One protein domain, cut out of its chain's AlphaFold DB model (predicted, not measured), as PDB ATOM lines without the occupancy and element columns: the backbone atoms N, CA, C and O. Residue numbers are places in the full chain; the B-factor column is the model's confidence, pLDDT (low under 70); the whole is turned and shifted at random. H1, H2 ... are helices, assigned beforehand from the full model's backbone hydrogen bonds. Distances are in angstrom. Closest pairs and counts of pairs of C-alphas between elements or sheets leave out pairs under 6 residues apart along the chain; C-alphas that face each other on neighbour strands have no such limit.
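This is residues 2 to 63 of the 301 residues of an uncharacterized protein of Puccinia triticina (isolate 1-1 / race 1 (BBBD)) (UniProt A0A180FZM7). One long helix, H3, makes most of the length of an open frame; short H4 packs crosswise on its residues 44 to 48, and H2, with little H1 near it, stands away from H3. The 62 printed residues, all helix by class, have four named helices, H1 to H4, and no named strand. The whole is only just loose, close to extended, with a radius of gyration of the C-alphas of 15.6 A, spanning 44 by 27 by 23 A.

H3, residues 27 to 50, touches H4, residues 55 to 61, about perpendicular at 80 degrees; closest are C-alphas 48 and 55, 5.2 A apart. H2, residues 9 to 19, is apart from both. H1, residues 2 to 5, is close to H2 but not clearly touching, C-alphas 4 and 12 being closest at 7.3 A. Every O i to N i+4 pair is within hydrogen-bond range in H2, H3 and H4; H1 is too short for one.

H3 runs 34.5 A from C-alpha 27 at (21.598, -26.541, -61.611) to C-alpha 50 at (6.862, -25.304, -30.438). H2 measures 15.1 A.

The printed part has no cut and no long link. Residue 63 is under pLDDT 70.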
ATOM      1  N   GLU A   2      28.358 -11.397 -48.253       76.12
ATOM      2  CA  GLU A   2      28.470 -10.701 -46.949       76.12
ATOM      3  C   GLU A   2      27.845  -9.291 -46.906       76.12
ATOM      4  O   GLU A   2      27.010  -9.004 -46.052       76.12
ATOM      5  N   LYS A   3      28.152  -8.437 -47.895       81.19
ATOM      6  CA  LYS A   3      27.614  -7.065 -47.996       81.19
ATOM      7  C   LYS A   3      26.084  -6.962 -48.104       81.19
ATOM      8  O   LYS A   3      25.533  -5.892 -47.877       81.19
ATOM      9  N   TYR A   4      25.404  -8.045 -48.484       82.12
ATOM     10  CA  TYR A   4      23.948  -8.087 -48.630       82.12
ATOM     11  C   TYR A   4      23.250  -8.658 -47.389       82.12
ATOM     12  O   TYR A   4      22.075  -8.383 -47.192       82.12
ATOM     13  N   LYS A   5      23.961  -9.388 -46.516       83.56
ATOM     14  CA  LYS A   5      23.375 -10.010 -45.312       83.56
ATOM     15  C   LYS A   5      22.840  -8.990 -44.301       83.56
ATOM     16  O   LYS A   5      21.910  -9.294 -43.570       83.56
ATOM     17  N   LYS A   6      23.436  -7.795 -44.259       89.56
ATOM     18  CA  LYS A   6      23.045  -6.707 -43.343       89.56
ATOM     19  C   LYS A   6      21.895  -5.840 -43.875       89.56
ATOM     20  O   LYS A   6      21.421  -4.974 -43.152       89.56
ATOM     21  N   LYS A   7      21.490  -6.031 -45.134       89.81
ATOM     22  CA  LYS A   7      20.460  -5.212 -45.783       89.81
ATOM     23  C   LYS A   7      19.061  -5.692 -45.427       89.81
ATOM     24  O   LYS A   7      18.842  -6.881 -45.197       89.81
ATOM     25  N   THR A   8      18.103  -4.772 -45.428       91.69
ATOM     26  CA  THR A   8      16.694  -5.113 -45.205       91.69
ATOM     27  C   THR A   8      16.096  -5.859 -46.406       91.69
ATOM     28  O   THR A   8      16.579  -5.753 -47.534       91.69
ATOM     29  N   LEU A   9      14.999  -6.600 -46.196       80.62
ATOM     30  CA  LEU A   9      14.284  -7.308 -47.275       80.62
ATOM     31  C   LEU A   9      13.889  -6.362 -48.423       80.62
ATOM     32  O   LEU A   9      13.956  -6.738 -49.593       80.62
ATOM     33  N   ARG A  10      13.475  -5.136 -48.086       83.38
ATOM     34  CA  ARG A  10      13.084  -4.113 -49.059       83.38
ATOM     35  C   ARG A  10      14.265  -3.712 -49.938       83.38
ATOM     36  O   ARG A  10      14.151  -3.780 -51.157       83.38
ATOM     37  N   GLU A  11      15.401  -3.386 -49.328       87.50
ATOM     38  CA  GLU A  11      16.627  -3.059 -50.061       87.50
ATOM     39  C   GLU A  11      17.082  -4.219 -50.948       87.50
ATOM     40  O   GLU A  11      17.502  -4.004 -52.082       87.50
ATOM     41  N   LEU A  12      16.979  -5.463 -50.468       85.50
ATOM     42  CA  LEU A  12      17.315  -6.635 -51.277       85.50
ATOM     43  C   LEU A  12      16.420  -6.745 -52.517       85.50
ATOM     44  O   LEU A  12      16.942  -6.998 -53.600       85.50
ATOM     45  N   ARG A  13      15.108  -6.504 -52.391       82.44
ATOM     46  CA  ARG A  13      14.173  -6.499 -53.533       82.44
ATOM     47  C   ARG A  13      14.510  -5.404 -54.543       82.44
ATOM     48  O   ARG A  13      14.572  -5.679 -55.735       82.44
ATOM     49  N   GLU A  14      14.782  -4.187 -54.081       84.94
ATOM     50  CA  GLU A  14      15.168  -3.069 -54.956       84.94
ATOM     51  C   GLU A  14      16.471  -3.377 -55.716       84.94
ATOM     52  O   GLU A  14      16.560  -3.167 -56.926       84.94
ATOM     53  N   LEU A  15      17.457  -3.979 -55.040       86.44
ATOM     54  CA  LEU A  15      18.714  -4.403 -55.664       86.44
ATOM     55  C   LEU A  15      18.530  -5.551 -56.661       86.44
ATOM     56  O   LEU A  15      19.290  -5.636 -57.625       86.44
ATOM     57  N   GLN A  16      17.546  -6.434 -56.457       81.00
ATOM     58  CA  GLN A  16      17.238  -7.480 -57.431       81.00
ATOM     59  C   GLN A  16      16.775  -6.882 -58.765       81.00
ATOM     60  O   GLN A  16      17.223  -7.335 -59.817       81.00
ATOM     61  N   HIS A  17      15.941  -5.842 -58.738       71.81
ATOM     62  CA  HIS A  17      15.451  -5.195 -59.958       71.81
ATOM     63  C   HIS A  17      16.539  -4.428 -60.722       71.81
ATOM     64  O   HIS A  17      16.478  -4.350 -61.945       71.81
ATOM     65  N   THR A  18      17.537  -3.878 -60.026       78.81
ATOM     66  CA  THR A  18      18.571  -3.023 -60.636       78.81
ATOM     67  C   THR A  18      19.857  -3.767 -61.004       78.81
ATOM     68  O   THR A  18      20.498  -3.422 -61.995       78.81
ATOM     69  N   HIS A  19      20.258  -4.785 -60.234       76.44
ATOM     70  CA  HIS A  19      21.575  -5.422 -60.373       76.44
ATOM     71  C   HIS A  19      21.557  -6.837 -60.968       76.44
ATOM     72  O   HIS A  19      22.629  -7.353 -61.304       76.44
ATOM     73  N   ILE A  20      20.396  -7.486 -61.111       81.38
ATOM     74  CA  ILE A  20      20.336  -8.826 -61.713       81.38
ATOM     75  C   ILE A  20      20.455  -8.717 -63.237       81.38
ATOM     76  O   ILE A  20      19.548  -8.254 -63.921       81.38
ATOM     77  N   LYS A  21      21.583  -9.197 -63.774       77.62
ATOM     78  CA  LYS A  21      21.865  -9.231 -65.221       77.62
ATOM     79  C   LYS A  21      21.446 -10.544 -65.891       77.62
ATOM     80  O   LYS A  21      21.106 -10.558 -67.071       77.62
ATOM     81  N   TYR A  22      21.479 -11.652 -65.152       79.38
ATOM     82  CA  TYR A  22      21.259 -12.994 -65.691       79.38
ATOM     83  C   TYR A  22      19.861 -13.504 -65.349       79.38
ATOM     84  O   TYR A  22      19.435 -13.434 -64.202       79.38
ATOM     85  N   LYS A  23      19.159 -14.041 -66.355       76.94
ATOM     86  CA  LYS A  23      17.765 -14.504 -66.223       76.94
ATOM     87  C   LYS A  23      17.620 -16.018 -66.035       76.94
ATOM     88  O   LYS A  23      16.560 -16.473 -65.622       76.94
ATOM     89  N   LYS A  24      18.643 -16.808 -66.376       82.12
ATOM     90  CA  LYS A  24      18.585 -18.278 -66.339       82.12
ATOM     91  C   LYS A  24      19.230 -18.819 -65.063       82.12
ATOM     92  O   LYS A  24      20.289 -18.349 -64.658       82.12
ATOM     93  N   LEU A  25      18.599 -19.834 -64.478       87.56
ATOM     94  CA  LEU A  25      19.081 -20.562 -63.304       87.56
ATOM     95  C   LEU A  25      19.931 -21.757 -63.754       87.56
ATOM     96  O   LEU A  25      19.485 -22.543 -64.592       87.56
ATOM     97  N   ASN A  26      21.128 -21.909 -63.188       90.00
ATOM     98  CA  ASN A  26      21.928 -23.125 -63.354       90.00
ATOM     99  C   ASN A  26      21.496 -24.198 -62.331       90.00
ATOM    100  O   ASN A  26      20.719 -23.922 -61.415       90.00
ATOM    101  N   GLN A  27      21.995 -25.427 -62.480       86.81
ATOM    102  CA  GLN A  27      21.598 -26.541 -61.611       86.81
ATOM    103  C   GLN A  27      21.976 -26.324 -60.137       86.81
ATOM    104  O   GLN A  27      21.194 -26.651 -59.246       86.81
ATOM    105  N   ALA A  28      23.137 -25.719 -59.874       91.12
ATOM    106  CA  ALA A  28      23.574 -25.405 -58.516       91.12
ATOM    107  C   ALA A  28      22.607 -24.432 -57.818       91.12
ATOM    108  O   ALA A  28      22.155 -24.706 -56.712       91.12
ATOM    109  N   ILE A  29      22.195 -23.357 -58.500       87.94
ATOM    110  CA  ILE A  29      21.250 -22.372 -57.956       87.94
ATOM    111  C   ILE A  29      19.866 -23.001 -57.742       87.94
ATOM    112  O   ILE A  29      19.195 -22.667 -56.770       87.94
ATOM    113  N   LYS A  30      19.428 -23.925 -58.611       83.06
ATOM    114  CA  LYS A  30      18.175 -24.671 -58.389       83.06
ATOM    115  C   LYS A  30      18.235 -25.497 -57.101       83.06
ATOM    116  O   LYS A  30      17.326 -25.402 -56.287       83.06
ATOM    117  N   THR A  31      19.337 -26.213 -56.893       88.19
ATOM    118  CA  THR A  31      19.559 -27.025 -55.685       88.19
ATOM    119  C   THR A  31      19.591 -26.147 -54.428       88.19
ATOM    120  O   THR A  31      18.977 -26.466 -53.413       88.19
ATOM    121  N   GLU A  32      20.252 -24.985 -54.487       88.69
ATOM    122  CA  GLU A  32      20.237 -24.012 -53.386       88.69
ATOM    123  C   GLU A  32      18.829 -23.457 -53.113       88.69
ATOM    124  O   GLU A  32      18.447 -23.295 -51.954       88.69
ATOM    125  N   ALA A  33      18.035 -23.193 -54.154       77.75
ATOM    126  CA  ALA A  33      16.656 -22.731 -54.007       77.75
ATOM    127  C   ALA A  33      15.746 -23.794 -53.365       77.75
ATOM    128  O   ALA A  33      14.921 -23.458 -52.512       77.75
ATOM    129  N   GLU A  34      15.919 -25.065 -53.727       77.38
ATOM    130  CA  GLU A  34      15.230 -26.197 -53.098       77.38
ATOM    131  C   GLU A  34      15.595 -26.306 -51.613       77.38
ATOM    132  O   GLU A  34      14.710 -26.364 -50.760       77.38
ATOM    133  N   ASN A  35      16.883 -26.214 -51.273       84.12
ATOM    134  CA  ASN A  35      17.338 -26.219 -49.880       84.12
ATOM    135  C   ASN A  35      16.744 -25.059 -49.066       84.12
ATOM    136  O   ASN A  35      16.290 -25.266 -47.939       84.12
ATOM    137  N   LEU A  36      16.682 -23.850 -49.638       84.69
ATOM    138  CA  LEU A  36      16.032 -22.697 -48.999       84.69
ATOM    139  C   LEU A  36      14.544 -22.954 -48.727       84.69
ATOM    140  O   LEU A  36      14.034 -22.584 -47.664       84.69
ATOM    141  N   TYR A  37      13.847 -23.598 -49.665       80.94
ATOM    142  CA  TYR A  37      12.450 -23.986 -49.493       80.94
ATOM    143  C   TYR A  37      12.276 -25.022 -48.373       80.94
ATOM    144  O   TYR A  37      11.426 -24.839 -47.498       80.94
ATOM    145  N   PHE A  38      13.112 -26.062 -48.340       77.56
ATOM    146  CA  PHE A  38      13.058 -27.090 -47.300       77.56
ATOM    147  C   PHE A  38      13.381 -26.537 -45.912       77.56
ATOM    148  O   PHE A  38      12.677 -26.841 -44.948       77.56
ATOM    149  N   GLU A  39      14.390 -25.671 -45.789       86.38
ATOM    150  CA  GLU A  39      14.678 -24.991 -44.524       86.38
ATOM    151  C   GLU A  39      13.488 -24.172 -44.031       86.38
ATOM    152  O   GLU A  39      13.177 -24.158 -42.837       86.38
ATOM    153  N   TYR A  40      12.831 -23.461 -44.945       83.19
ATOM    154  CA  TYR A  40      11.661 -22.667 -44.628       83.19
ATOM    155  C   TYR A  40      10.510 -23.544 -44.116       83.19
ATOM    156  O   TYR A  40       9.964 -23.264 -43.046       83.19
ATOM    157  N   GLN A  41      10.193 -24.640 -44.812       80.31
ATOM    158  CA  GLN A  41       9.186 -25.604 -44.360       80.31
ATOM    159  C   GLN A  41       9.546 -26.205 -42.998       80.31
ATOM    160  O   GLN A  41       8.711 -26.230 -42.091       80.31
ATOM    161  N   LYS A  42      10.806 -26.612 -42.804       85.25
ATOM    162  CA  LYS A  42      11.295 -27.131 -41.520       85.25
ATOM    163  C   LYS A  42      11.065 -26.121 -40.396       85.25
ATOM    164  O   LYS A  42      10.547 -26.488 -39.346       85.25
ATOM    165  N   LYS A  43      11.371 -24.838 -40.620       88.44
ATOM    166  CA  LYS A  43      11.122 -23.761 -39.644       88.44
ATOM    167  C   LYS A  43       9.631 -23.597 -39.331       88.44
ATOM    168  O   LYS A  43       9.287 -23.405 -38.168       88.44
ATOM    169  N   GLN A  44       8.740 -23.721 -40.317       81.62
ATOM    170  CA  GLN A  44       7.291 -23.690 -40.078       81.62
ATOM    171  C   GLN A  44       6.808 -24.864 -39.224       81.62
ATOM    172  O   GLN A  44       6.005 -24.665 -38.313       81.62
ATOM    173  N   HIS A  45       7.298 -26.074 -39.495       82.62
ATOM    174  CA  HIS A  45       6.952 -27.258 -38.711       82.62
ATOM    175  C   HIS A  45       7.519 -27.181 -37.292       82.62
ATOM    176  O   HIS A  45       6.786 -27.412 -36.340       82.62
ATOM    177  N   LEU A  46       8.766 -26.741 -37.117       90.25
ATOM    178  CA  LEU A  46       9.334 -26.500 -35.786       90.25
ATOM    179  C   LEU A  46       8.525 -25.463 -34.997       90.25
ATOM    180  O   LEU A  46       8.281 -25.650 -33.810       90.25
ATOM    181  N   LEU A  47       8.062 -24.394 -35.649       89.81
ATOM    182  CA  LEU A  47       7.198 -23.392 -35.022       89.81
ATOM    183  C   LEU A  47       5.824 -23.973 -34.646       89.81
ATOM    184  O   LEU A  47       5.298 -23.683 -33.575       89.81
ATOM    185  N   SER A  48       5.262 -24.814 -35.516       85.94
ATOM    186  CA  SER A  48       4.010 -25.546 -35.294       85.94
ATOM    187  C   SER A  48       4.102 -26.457 -34.067       85.94
ATOM    188  O   SER A  48       3.210 -26.413 -33.220       85.94
ATOM    189  N   LEU A  49       5.204 -27.203 -33.939       89.12
ATOM    190  CA  LEU A  49       5.492 -28.064 -32.792       89.12
ATOM    191  C   LEU A  49       5.747 -27.241 -31.520       89.12
ATOM    192  O   LEU A  49       5.168 -27.532 -30.485       89.12
ATOM    193  N   LYS A  50       6.537 -26.159 -31.596       94.00
ATOM    194  CA  LYS A  50       6.862 -25.304 -30.438       94.00
ATOM    195  C   LYS A  50       5.622 -24.751 -29.727       94.00
ATOM    196  O   LYS A  50       5.638 -24.585 -28.512       94.00
ATOM    197  N   TYR A  51       4.574 -24.426 -30.480       91.88
ATOM    198  CA  TYR A  51       3.351 -23.823 -29.944       91.88
ATOM    199  C   TYR A  51       2.149 -24.777 -29.937       91.88
ATOM    200  O   TYR A  51       1.042 -24.330 -29.640       91.88
ATOM    201  N   ASN A  52       2.334 -26.061 -30.273       86.06
ATOM    202  CA  ASN A  52       1.254 -27.047 -30.408       86.06
ATOM    203  C   ASN A  52       0.072 -26.508 -31.236       86.06
ATOM    204  O   ASN A  52      -1.097 -26.545 -30.835       86.06
ATOM    205  N   ARG A  53       0.384 -25.918 -32.395       85.06
ATOM    206  CA  ARG A  53      -0.611 -25.394 -33.342       85.06
ATOM    207  C   ARG A  53      -0.448 -26.064 -34.693       85.06
ATOM    208  O   ARG A  53       0.684 -26.233 -35.126       85.06
ATOM    209  N   PRO A  54      -1.533 -26.378 -35.422       81.88
ATOM    210  CA  PRO A  54      -1.425 -26.906 -36.778       81.88
ATOM    211  C   PRO A  54      -0.666 -25.958 -37.718       81.88
ATOM    212  O   PRO A  54      -0.991 -24.771 -37.807       81.88
ATOM    213  N   SER A  55       0.273 -26.491 -38.506       77.12
ATOM    214  CA  SER A  55       1.018 -25.730 -39.528       77.12
ATOM    215  C   SER A  55       0.103 -25.036 -40.550       77.12
ATOM    216  O   SER A  55       0.445 -23.989 -41.096       77.12
ATOM    217  N   ALA A  56      -1.107 -25.565 -40.759       76.81
ATOM    218  CA  ALA A  56      -2.143 -24.981 -41.608       76.81
ATOM    219  C   ALA A  56      -2.600 -23.574 -41.165       76.81
ATOM    220  O   ALA A  56      -3.015 -22.774 -42.005       76.81
ATOM    221  N   LEU A  57      -2.542 -23.263 -39.863       77.44
ATOM    222  CA  LEU A  57      -2.847 -21.924 -39.347       77.44
ATOM    223  C   LEU A  57      -1.691 -20.959 -39.616       77.44
ATOM    224  O   LEU A  57      -1.923 -19.833 -40.053       77.44
ATOM    225  N   LEU A  58      -0.452 -21.423 -39.428       79.06
ATOM    226  CA  LEU A  58       0.754 -20.640 -39.702       79.06
ATOM    227  C   LEU A  58       0.839 -20.266 -41.184       79.06
ATOM    228  O   LEU A  58       1.029 -19.104 -41.524       79.06
ATOM    229  N   THR A  59       0.617 -21.228 -42.077       75.62
ATOM    230  CA  THR A  59       0.631 -20.989 -43.529       75.62
ATOM    231  C   THR A  59      -0.532 -20.109 -43.996       75.62
ATOM    232  O   THR A  59      -0.363 -19.343 -44.946       75.62
ATOM    233  N   LYS A  60      -1.693 -20.157 -43.323       76.06
ATOM    234  CA  LYS A  60      -2.811 -19.225 -43.564       76.06
ATOM    235  C   LYS A  60      -2.439 -17.796 -43.164       76.06
ATOM    236  O   LYS A  60      -2.659 -16.884 -43.951       76.06
ATOM    237  N   TYR A  61      -1.848 -17.608 -41.984       81.06
ATOM    238  CA  TYR A  61      -1.385 -16.297 -41.517       81.06
ATOM    239  C   TYR A  61      -0.289 -15.715 -42.420       81.06
ATOM    240  O   TYR A  61      -0.320 -14.540 -42.763       81.06
ATOM    241  N   LEU A  62       0.635 -16.563 -42.879       78.31
ATOM    242  CA  LEU A  62       1.705 -16.191 -43.809       78.31
ATOM    243  C   LEU A  62       1.210 -15.969 -45.253       78.31
ATOM    244  O   LEU A  62       2.020 -15.685 -46.131       78.31
ATOM    245  N   GLY A  63      -0.094 -16.125 -45.519       69.94
ATOM    246  CA  GLY A  63      -0.696 -15.906 -46.837       69.94
ATOM    247  C   GLY A  63      -0.299 -16.938 -47.898       69.94
ATOM    248  O   GLY A  63      -0.502 -16.714 -49.086       69.94
TER     249      GLY A  63